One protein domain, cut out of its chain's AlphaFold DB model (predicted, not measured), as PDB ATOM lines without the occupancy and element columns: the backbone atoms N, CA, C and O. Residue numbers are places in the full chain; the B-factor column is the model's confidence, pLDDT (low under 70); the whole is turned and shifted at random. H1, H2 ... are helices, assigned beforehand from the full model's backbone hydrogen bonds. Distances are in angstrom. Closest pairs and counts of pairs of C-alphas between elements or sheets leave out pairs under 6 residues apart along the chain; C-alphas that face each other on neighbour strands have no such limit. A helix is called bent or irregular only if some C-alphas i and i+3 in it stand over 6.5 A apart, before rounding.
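AT A GLANCE: This is residues 2 to 79 of the 103 residues of the protein "Hypothetical protein" of Adineta steineri (UniProt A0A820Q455). One long, bent helix, H2, forms the backbone of an open zigzag: H1 folds back loosely along its longer arm H2a as a helical hairpin, and beyond the short arm H2b the chain turns a corner into H3. Residues 67 to 79, mostly in H3, stick out at one end, and residues 17 to 31, with the link from H1 to H2, stick out at the other. The printed part has 78 residues with three named helices, in the order H1, H2, H3, and no named strand; the class is all helix. The whole is extended, with a radius of gyration of the C-alphas of 19.9 A and spans of 60 by 29 by 14 A.

IN THESE COORDINATES: H2, residues 26 to 58, was assigned as one helix by its hydrogen bonds but is bent: C-alphas 48 and 51 are 6.6 A apart. Its arm H2a, residues 26 to 48, is 34.4 A long and begins with C-alpha 26 at (227.105, 168.935, 298.637). Its arm H2b, residues 51 to 58, is 10.6 A long. H1, residues 2 to 18, is 24.9 A long, with C-alpha 2 at (255.404, 161.646, 314.348). H3, residues 60 to 77, is 26.0 A long and ends with C-alpha 77 at (259.027, 194.698, 326.654).

HOW THE PARTS SIT: H2a and H2b are about perpendicular, at 77 degrees. H1 and H2a form a helical hairpin, at a shallow tilt of 20 degrees, opposite ways. They only just touch, with 3 pairs of C-alphas within 8 A, through residues 2 to 5 and 43 to 47 alone; the closest C-alphas, of Thr 5 and Leu 43, are 6.5 A apart. H2b and H3 touch only at the corner, at a steep tilt of 64 degrees, H3 with residues 62 to 63 alone; the closest C-alphas, of Phe 56 and Arg 63, are 5.7 A apart. H3 is apart from H1 and H2a. Each O i to N i+4 pair is within hydrogen-bond range in H2b and H3, against 11 of 13 in H1 and 18 of 19 in H2a.

THE WHOLE: The C-alphas farthest apart, of Asp 21 and Gly 79, are 62.4 A apart. The printed part has no cut; the link from H1 to H2 is short and that from H2 to H3 tight. The mean pLDDT of the printed part is 81.4, with residues 2 to 6 and 79 under 70.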
ATOM      1  N   TYR A   2     255.149 162.310 315.635       64.62
ATOM      2  CA  TYR A   2     255.404 161.646 314.348       64.62
ATOM      3  C   TYR A   2     254.442 160.480 314.063       64.62
ATOM      4  O   TYR A   2     253.772 160.485 313.046       64.62
ATOM      5  N   VAL A   3     254.259 159.538 314.995       64.69
ATOM      6  CA  VAL A   3     253.309 158.420 314.812       64.69
ATOM      7  C   VAL A   3     251.861 158.905 314.643       64.69
ATOM      8  O   VAL A   3     251.178 158.472 313.729       64.69
ATOM      9  N   LEU A   4     251.401 159.868 315.450       65.12
ATOM     10  CA  LEU A   4     250.037 160.411 315.354       65.12
ATOM     11  C   LEU A   4     249.787 161.111 314.010       65.12
ATOM     12  O   LEU A   4     248.791 160.829 313.349       65.12
ATOM     13  N   THR A   5     250.702 161.984 313.578       64.81
ATOM     14  CA  THR A   5     250.605 162.682 312.285       64.81
ATOM     15  C   THR A   5     250.714 161.713 311.108       64.81
ATOM     16  O   THR A   5     249.999 161.867 310.119       64.81
ATOM     17  N   THR A   6     251.554 160.682 311.229       66.38
ATOM     18  CA  THR A   6     251.791 159.687 310.169       66.38
ATOM     19  C   THR A   6     250.675 158.644 310.084       66.38
ATOM     20  O   THR A   6     250.466 158.095 309.013       66.38
ATOM     21  N   CYS A   7     249.910 158.399 311.155       70.56
ATOM     22  CA  CYS A   7     248.723 157.532 311.128       70.56
ATOM     23  C   CYS A   7     247.453 158.265 310.659       70.56
ATOM     24  O   CYS A   7     246.587 157.657 310.028       70.56
ATOM     25  N   LEU A   8     247.336 159.571 310.927       71.44
ATOM     26  CA  LEU A   8     246.185 160.383 310.508       71.44
ATOM     27  C   LEU A   8     246.060 160.470 308.982       71.44
ATOM     28  O   LEU A   8     244.967 160.307 308.445       71.44
ATOM     29  N   TYR A   9     247.178 160.670 308.283       71.00
ATOM     30  CA  TYR A   9     247.198 160.787 306.825       71.00
ATOM     31  C   TYR A   9     246.645 159.542 306.091       71.00
ATOM     32  O   TYR A   9     245.678 159.686 305.341       71.00
ATOM     33  N   PRO A  10     247.155 158.314 306.317       74.50
ATOM     34  CA  PRO A  10     246.620 157.114 305.680       74.50
ATOM     35  C   PRO A  10     245.190 156.794 306.123       74.50
ATOM     36  O   PRO A  10     244.426 156.285 305.312       74.50
ATOM     37  N   THR A  11     244.784 157.144 307.349       77.94
ATOM     38  CA  THR A  11     243.392 156.960 307.807       77.94
ATOM     39  C   THR A  11     242.415 157.817 306.996       77.94
ATOM     40  O   THR A  11     241.382 157.321 306.543       77.94
ATOM     41  N   VAL A  12     242.752 159.088 306.748       77.62
ATOM     42  CA  VAL A  12     241.934 159.985 305.911       77.62
ATOM     43  C   VAL A  12     241.912 159.510 304.456       77.62
ATOM     44  O   VAL A  12     240.855 159.509 303.823       77.62
ATOM     45  N   THR A  13     243.056 159.074 303.927       79.06
ATOM     46  CA  THR A  13     243.160 158.542 302.560       79.06
ATOM     47  C   THR A  13     242.338 157.265 302.386       79.06
ATOM     48  O   THR A  13     241.601 157.148 301.410       79.06
ATOM     49  N   LEU A  14     242.391 156.346 303.352       84.31
ATOM     50  CA  LEU A  14     241.609 155.113 303.343       84.31
ATOM     51  C   LEU A  14     240.104 155.399 303.428       84.31
ATOM     52  O   LEU A  14     239.332 154.847 302.650       84.31
ATOM     53  N   TYR A  15     239.684 156.310 304.309       83.19
ATOM     54  CA  TYR A  15     238.284 156.735 304.394       83.19
ATOM     55  C   TYR A  15     237.783 157.318 303.063       83.19
ATOM     56  O   TYR A  15     236.684 156.988 302.614       83.19
ATOM     57  N   ARG A  16     238.592 158.148 302.392       79.75
ATOM     58  CA  ARG A  16     238.253 158.694 301.068       79.75
ATOM     59  C   ARG A  16     238.185 157.619 299.988       79.75
ATOM     60  O   ARG A  16     237.277 157.676 299.172       79.75
ATOM     61  N   ALA A  17     239.096 156.647 300.006       82.88
ATOM     62  CA  ALA A  17     239.090 155.536 299.059       82.88
ATOM     63  C   ALA A  17     237.840 154.654 299.219       82.88
ATOM     64  O   ALA A  17     237.202 154.316 298.230       82.88
ATOM     65  N   ILE A  18     237.444 154.342 300.458       86.75
ATOM     66  CA  ILE A  18     236.263 153.508 300.743       86.75
ATOM     67  C   ILE A  18     234.955 154.259 300.448       86.75
ATOM     68  O   ILE A  18     233.971 153.660 300.026       86.75
ATOM     69  N   THR A  19     234.921 155.575 300.675       84.00
ATOM     70  CA  THR A  19     233.707 156.394 300.488       84.00
ATOM     71  C   THR A  19     233.646 157.111 299.139       84.00
ATOM     72  O   THR A  19     232.779 157.966 298.959       84.00
ATOM     73  N   GLY A  20     234.550 156.787 298.206       75.88
ATOM     74  CA  GLY A  20     234.664 157.448 296.903       75.88
ATOM     75  C   GLY A  20     233.435 157.268 296.013       75.88
ATOM     76  O   GLY A  20     232.998 158.230 295.391       75.88
ATOM     77  N   ASP A  21     232.827 156.080 296.040       78.31
ATOM     78  CA  ASP A  21     231.655 155.736 295.217       78.31
ATOM     79  C   ASP A  21     230.310 156.098 295.869       78.31
ATOM     80  O   ASP A  21     229.246 155.863 295.296       78.31
ATOM     81  N   GLN A  22     230.314 156.679 297.074       81.88
ATOM     82  CA  GLN A  22     229.071 157.122 297.702       81.88
ATOM     83  C   GLN A  22     228.653 158.496 297.173       81.88
ATOM     84  O   GLN A  22     229.421 159.457 297.233       81.88
ATOM     85  N   THR A  23     227.396 158.628 296.743       80.75
ATOM     86  CA  THR A  23     226.780 159.929 296.452       80.75
ATOM     87  C   THR A  23     226.657 160.735 297.745       80.75
ATOM     88  O   THR A  23     225.721 160.556 298.528       80.75
ATOM     89  N   LYS A  24     227.639 161.601 298.006       78.69
ATOM     90  CA  LYS A  24     227.648 162.516 299.153       78.69
ATOM     91  C   LYS A  24     226.833 163.765 298.822       78.69
ATOM     92  O   LYS A  24     226.900 164.272 297.706       78.69
ATOM     93  N   SER A  25     226.095 164.291 299.800       85.00
ATOM     94  CA  SER A  25     225.470 165.608 299.658       85.00
ATOM     95  C   SER A  25     226.538 166.698 299.530       85.00
ATOM     96  O   SER A  25     227.641 166.577 300.076       85.00
ATOM     97  N   THR A  26     226.204 167.788 298.837       86.12
ATOM     98  CA  THR A  26     227.105 168.935 298.637       86.12
ATOM     99  C   THR A  26     227.601 169.510 299.967       86.12
ATOM    100  O   THR A  26     228.785 169.803 300.115       86.12
ATOM    101  N   GLU A  27     226.724 169.587 300.970       86.12
ATOM    102  CA  GLU A  27     227.052 170.041 302.327       86.12
ATOM    103  C   GLU A  27     228.097 169.139 302.997       86.12
ATOM    104  O   GLU A  27     229.088 169.620 303.550       86.12
ATOM    105  N   ARG A  28     227.932 167.813 302.897       83.50
ATOM    106  CA  ARG A  28     228.877 166.848 303.473       83.50
ATOM    107  C   ARG A  28     230.255 166.955 302.820       83.50
ATOM    108  O   ARG A  28     231.266 166.869 303.516       83.50
ATOM    109  N   LEU A  29     230.300 167.177 301.507       85.50
ATOM    110  CA  LEU A  29     231.548 167.357 300.766       85.50
ATOM    111  C   LEU A  29     232.293 168.632 301.200       85.50
ATOM    112  O   LEU A  29     233.519 168.620 301.349       85.50
ATOM    113  N   GLN A  30     231.559 169.721 301.436       85.69
ATOM    114  CA  GLN A  30     232.128 170.977 301.927       85.69
ATOM    115  C   GLN A  30     232.700 170.823 303.340       85.69
ATOM    116  O   GLN A  30     233.830 171.248 303.587       85.69
ATOM    117  N   ILE A  31     231.976 170.147 304.239       86.94
ATOM    118  CA  ILE A  31     232.443 169.870 305.606       86.94
ATOM    119  C   ILE A  31     233.709 169.002 305.584       86.94
ATOM    120  O   ILE A  31     234.691 169.337 306.247       86.94
ATOM    121  N   GLU A  32     233.732 167.920 304.798       84.19
ATOM    122  CA  GLU A  32     234.914 167.053 304.675       84.19
ATOM    123  C   GLU A  32     236.129 167.807 304.117       84.19
ATOM    124  O   GLU A  32     237.254 167.615 304.585       84.19
ATOM    125  N   SER A  33     235.914 168.685 303.138       83.12
ATOM    126  CA  SER A  33     236.982 169.495 302.546       83.12
ATOM    127  C   SER A  33     237.526 170.520 303.538       83.12
ATOM    128  O   SER A  33     238.743 170.668 303.665       83.12
ATOM    129  N   PHE A  34     236.644 171.167 304.303       85.19
ATOM    130  CA  PHE A  34     237.031 172.097 305.357       85.19
ATOM    131  C   PHE A  34     237.823 171.403 306.472       85.19
ATOM    132  O   PHE A  34     238.900 171.870 306.843       85.19
ATOM    133  N   LEU A  35     237.353 170.251 306.962       82.69
ATOM    134  CA  LEU A  35     238.070 169.470 307.975       82.69
ATOM    135  C   LEU A  35     239.433 168.990 307.476       82.69
ATOM    136  O   LEU A  35     240.406 169.015 308.234       82.69
ATOM    137  N   ALA A  36     239.523 168.569 306.214       82.06
ATOM    138  CA  ALA A  36     240.785 168.156 305.618       82.06
ATOM    139  C   ALA A  36     241.766 169.326 305.485       82.06
ATOM    140  O   ALA A  36     242.948 169.163 305.788       82.06
ATOM    141  N   PHE A  37     241.284 170.508 305.094       83.56
ATOM    142  CA  PHE A  37     242.090 171.726 305.045       83.56
ATOM    143  C   PHE A  37     242.587 172.136 306.438       83.56
ATOM    144  O   PHE A  37     243.780 172.407 306.611       83.56
ATOM    145  N   LEU A  38     241.702 172.131 307.439       80.81
ATOM    146  CA  LEU A  38     242.042 172.483 308.816       80.81
ATOM    147  C   LEU A  38     243.072 171.502 309.389       80.81
ATOM    148  O   LEU A  38     244.090 171.921 309.938       80.81
ATOM    149  N   SER A  39     242.835 170.201 309.202       77.94
ATOM    150  CA  SER A  39     243.714 169.134 309.690       77.94
ATOM    151  C   SER A  39     245.066 169.159 308.988       77.94
ATOM    152  O   SER A  39     246.094 169.087 309.654       77.94
ATOM    153  N   GLY A  40     245.093 169.312 307.662       75.38
ATOM    154  CA  GLY A  40     246.335 169.414 306.895       75.38
ATOM    155  C   GLY A  40     247.167 170.621 307.320       75.38
ATOM    156  O   GLY A  40     248.350 170.476 307.627       75.38
ATOM    157  N   SER A  41     246.531 171.789 307.438       78.06
ATOM    158  CA  SER A  41     247.194 173.016 307.888       78.06
ATOM    159  C   SER A  41     247.748 172.865 309.304       78.06
ATOM    160  O   SER A  41     248.922 173.147 309.535       78.06
ATOM    161  N   PHE A  42     246.954 172.351 310.249       74.00
ATOM    162  CA  PHE A  42     247.423 172.122 311.617       74.00
ATOM    163  C   PHE A  42     248.576 171.120 311.672       74.00
ATOM    164  O   PHE A  42     249.568 171.387 312.342       74.00
ATOM    165  N   LEU A  43     248.486 169.989 310.969       74.00
ATOM    166  CA  LEU A  43     249.505 168.935 311.012       74.00
ATOM    167  C   LEU A  43     250.849 169.394 310.425       74.00
ATOM    168  O   LEU A  43     251.892 169.024 310.971       74.00
ATOM    169  N   ILE A  44     250.836 170.230 309.379       72.38
ATOM    170  CA  ILE A  44     252.052 170.803 308.777       72.38
ATOM    171  C   ILE A  44     252.824 171.651 309.792       72.38
ATOM    172  O   ILE A  44     254.039 171.507 309.903       72.38
ATOM    173  N   TYR A  45     252.134 172.492 310.567       71.12
ATOM    174  CA  TYR A  45     252.784 173.352 311.564       71.12
ATOM    175  C   TYR A  45     253.049 172.638 312.892       71.12
ATOM    176  O   TYR A  45     254.041 172.920 313.569       71.12
ATOM    177  N   LEU A  46     252.200 171.678 313.261       73.88
ATOM    178  CA  LEU A  46     252.341 170.924 314.501       73.88
ATOM    179  C   LEU A  46     253.552 169.993 314.451       73.88
ATOM    180  O   LEU A  46     254.201 169.816 315.474       73.88
ATOM    181  N   ASN A  47     253.886 169.411 313.295       74.38
ATOM    182  CA  ASN A  47     255.001 168.471 313.177       74.38
ATOM    183  C   ASN A  47     256.366 169.080 313.585       74.38
ATOM    184  O   ASN A  47     256.978 168.553 314.516       74.38
ATOM    185  N   PRO A  48     256.838 170.212 313.020       76.81
ATOM    186  CA  PRO A  48     258.088 170.835 313.461       76.81
ATOM    187  C   PRO A  48     257.998 171.409 314.884       76.81
ATOM    188  O   PRO A  48     258.956 171.311 315.649       76.81
ATOM    189  N   ALA A  49     256.840 171.947 315.287       79.88
ATOM    190  CA  ALA A  49     256.641 172.462 316.646       79.88
ATOM    191  C   ALA A  49     256.537 171.344 317.703       79.88
ATOM    192  O   ALA A  49     256.701 171.582 318.900       79.88
ATOM    193  N   SER A  50     256.284 170.106 317.283       81.94
ATOM    194  CA  SER A  50     256.010 168.994 318.185       81.94
ATOM    195  C   SER A  50     257.170 168.657 319.105       81.94
ATOM    196  O   SER A  50     256.937 168.355 320.273       81.94
ATOM    197  N   ALA A  51     258.408 168.742 318.610       81.88
ATOM    198  CA  ALA A  51     259.597 168.490 319.411       81.88
ATOM    199  C   ALA A  51     259.642 169.449 320.605       81.88
ATOM    200  O   ALA A  51     259.797 169.011 321.743       81.88
ATOM    201  N   PHE A  52     259.390 170.738 320.361       84.44
ATOM    202  CA  PHE A  52     259.289 171.740 321.419       84.44
ATOM    203  C   PHE A  52     258.220 171.370 322.451       84.44
ATOM    204  O   PHE A  52     258.512 171.358 323.645       84.44
ATOM    205  N   TYR A  53     257.008 171.007 322.019       82.50
ATOM    206  CA  TYR A  53     255.934 170.625 322.944       82.50
ATOM    207  C   TYR A  53     256.250 169.351 323.735       82.50
ATOM    208  O   TYR A  53     255.963 169.290 324.930       82.50
ATOM    209  N   VAL A  54     256.883 168.354 323.115       84.44
ATOM    210  CA  VAL A  54     257.312 167.124 323.799       84.44
ATOM    211  C   VAL A  54     258.341 167.449 324.882       84.44
ATOM    212  O   VAL A  54     258.156 167.051 326.033       84.44
ATOM    213  N   TYR A  55     259.377 168.230 324.562       84.44
ATOM    214  CA  TYR A  55     260.365 168.665 325.555       84.44
ATOM    215  C   TYR A  55     259.742 169.542 326.643       84.44
ATOM    216  O   TYR A  55     260.061 169.379 327.820       84.44
ATOM    217  N   PHE A  56     258.803 170.417 326.282       84.25
ATOM    218  CA  PHE A  56     258.057 171.235 327.232       84.25
ATOM    219  C   PHE A  56     257.239 170.402 328.223       84.25
ATOM    220  O   PHE A  56     257.228 170.707 329.415       84.25
ATOM    221  N   ILE A  57     256.589 169.328 327.778       82.62
ATOM    222  CA  ILE A  57     255.790 168.466 328.657       82.62
ATOM    223  C   ILE A  57     256.699 167.605 329.546       82.62
ATOM    224  O   ILE A  57     256.519 167.565 330.768       82.62
ATOM    225  N   VAL A  58     257.693 166.941 328.949       87.62
ATOM    226  CA  VAL A  58     258.501 165.913 329.623       87.62
ATOM    227  C   VAL A  58     259.573 166.528 330.526       87.62
ATOM    228  O   VAL A  58     259.724 166.133 331.684       87.62
ATOM    229  N   ALA A  59     260.313 167.532 330.051       88.69
ATOM    230  CA  ALA A  59     261.470 168.046 330.773       88.69
ATOM    231  C   ALA A  59     261.084 169.166 331.758       88.69
ATOM    232  O   ALA A  59     260.789 170.307 331.398       88.69
ATOM    233  N   LYS A  60     261.138 168.857 333.061       85.00
ATOM    234  CA  LYS A  60     260.871 169.830 334.141       85.00
ATOM    235  C   LYS A  60     261.871 170.996 334.150       85.00
ATOM    236  O   LYS A  60     261.479 172.119 334.457       85.00
ATOM    237  N   ASN A  61     263.133 170.742 333.798       87.62
ATOM    238  CA  ASN A  61     264.169 171.779 333.721       87.62
ATOM    239  C   ASN A  61     263.945 172.707 332.525       87.62
ATOM    240  O   ASN A  61     263.928 173.920 332.698       87.62
ATOM    241  N   PHE A  62     263.604 172.147 331.362       84.19
ATOM    242  CA  PHE A  62     263.267 172.928 330.172       84.19
ATOM    243  C   PHE A  62     262.103 173.904 330.426       84.19
ATOM    244  O   PHE A  62     262.172 175.069 330.049       84.19
ATOM    245  N   ARG A  63     261.071 173.493 331.182       88.62
ATOM    246  CA  ARG A  63     259.986 174.402 331.606       88.62
ATOM    247  C   ARG A  63     260.466 175.570 332.465       88.62
ATOM    248  O   ARG A  63     259.953 176.683 332.319       88.62
ATOM    249  N   LYS A  64     261.420 175.337 333.371       89.69
ATOM    250  CA  LYS A  64     262.002 176.407 334.198       89.69
ATOM    251  C   LYS A  64     262.751 177.408 333.323       89.69
ATOM    252  O   LYS A  64     262.553 178.610 333.501       89.69
ATOM    253  N   ASP A  65     263.519 176.923 332.354       89.56
ATOM    254  CA  ASP A  65     264.283 177.771 331.437       89.56
ATOM    255  C   ASP A  65     263.360 178.579 330.519       89.56
ATOM    256  O   ASP A  65     263.519 179.797 330.412       89.56
ATOM    257  N   CYS A  66     262.314 177.958 329.961       88.75
ATOM    258  CA  CYS A  66     261.283 178.658 329.189       88.75
ATOM    259  C   CYS A  66     260.592 179.750 330.014       88.75
ATOM    260  O   CYS A  66     260.431 180.875 329.540       88.75
ATOM    261  N   LYS A  67     260.220 179.456 331.268       90.25
ATOM    262  CA  LYS A  67     259.606 180.447 332.163       90.25
ATOM    263  C   LYS A  67     260.556 181.618 332.421       90.25
ATOM    264  O   LYS A  67     260.132 182.771 332.368       90.25
ATOM    265  N   GLN A  68     261.835 181.349 332.678       92.56
ATOM    266  CA  GLN A  68     262.821 182.410 332.871       92.56
ATOM    267  C   GLN A  68     263.029 183.245 331.606       92.56
ATOM    268  O   GLN A  68     263.100 184.470 331.704       92.56
ATOM    269  N   ALA A  69     263.112 182.616 330.434       90.69
ATOM    270  CA  ALA A  69     263.228 183.317 329.159       90.69
ATOM    271  C   ALA A  69     262.014 184.226 328.914       90.69
ATOM    272  O   ALA A  69     262.184 185.399 328.579       90.69
ATOM    273  N   PHE A  70     260.807 183.726 329.187       92.12
ATOM    274  CA  PHE A  70     259.572 184.497 329.072       92.12
ATOM    275  C   PHE A  70     259.547 185.701 330.021       92.12
ATOM    276  O   PHE A  70     259.248 186.811 329.596       92.12
ATOM    277  N   ILE A  71     259.944 185.524 331.287       91.94
ATOM    278  CA  ILE A  71     260.033 186.631 332.256       91.94
ATOM    279  C   ILE A  71     261.046 187.686 331.795       91.94
ATOM    280  O   ILE A  71     260.778 188.882 331.899       91.94
ATOM    281  N   ARG A  72     262.210 187.269 331.278       91.25
ATOM    282  CA  ARG A  72     263.227 188.200 330.756       91.25
ATOM    283  C   ARG A  72     262.701 188.984 329.557       91.25
ATOM    284  O   ARG A  72     262.938 190.187 329.479       91.25
ATOM    285  N   LEU A  73     261.997 188.313 328.647       90.56
ATOM    286  CA  LEU A  73     261.382 188.946 327.486       90.56
ATOM    287  C   LEU A  73     260.301 189.937 327.917       90.56
ATOM    288  O   LEU A  73     260.338 191.087 327.491       90.56
ATOM    289  N   TYR A  74     259.412 189.527 328.822       91.12
ATOM    290  CA  TYR A  74     258.363 190.380 329.370       91.12
ATOM    291  C   TYR A  74     258.953 191.650 329.983       91.12
ATOM    292  O   TYR A  74     258.627 192.736 329.527       91.12
ATOM    293  N   LYS A  75     259.923 191.523 330.900       87.44
ATOM    294  CA  LYS A  75     260.617 192.667 331.523       87.44
ATOM    295  C   LYS A  75     261.325 193.583 330.520       87.44
ATOM    296  O   LYS A  75     261.488 194.775 330.777       87.44
ATOM    297  N   ARG A  76     261.786 193.037 329.391       85.00
ATOM    298  CA  ARG A  76     262.398 193.821 328.308       85.00
ATOM    299  C   ARG A  76     261.348 194.620 327.533       85.00
ATOM    300  O   ARG A  76     261.642 195.744 327.145       85.00
ATOM    301  N   ILE A  77     260.157 194.056 327.340       86.81
ATOM    302  CA  ILE A  77     259.027 194.698 326.654       86.81
ATOM    303  C   ILE A  77     258.369 195.760 327.548       86.81
ATOM    304  O   ILE A  77     258.111 196.861 327.075       86.81
ATOM    305  N   THR A  78     258.161 195.487 328.840       84.50
ATOM    306  CA  THR A  78     257.586 196.455 329.799       84.50
ATOM    307  C   THR A  78     258.559 197.547 330.257       84.50
ATOM    308  O   THR A  78     258.180 198.420 331.030       84.50
ATOM    309  N   GLY A  79     259.798 197.562 329.755       69.56
ATOM    310  CA  GLY A  79     260.660 198.744 329.846       69.56
ATOM    311  C   GLY A  79     261.267 199.042 331.222       69.56
ATOM    312  O   GLY A  79     261.842 200.114 331.395       69.56
TER     313      GLY A  79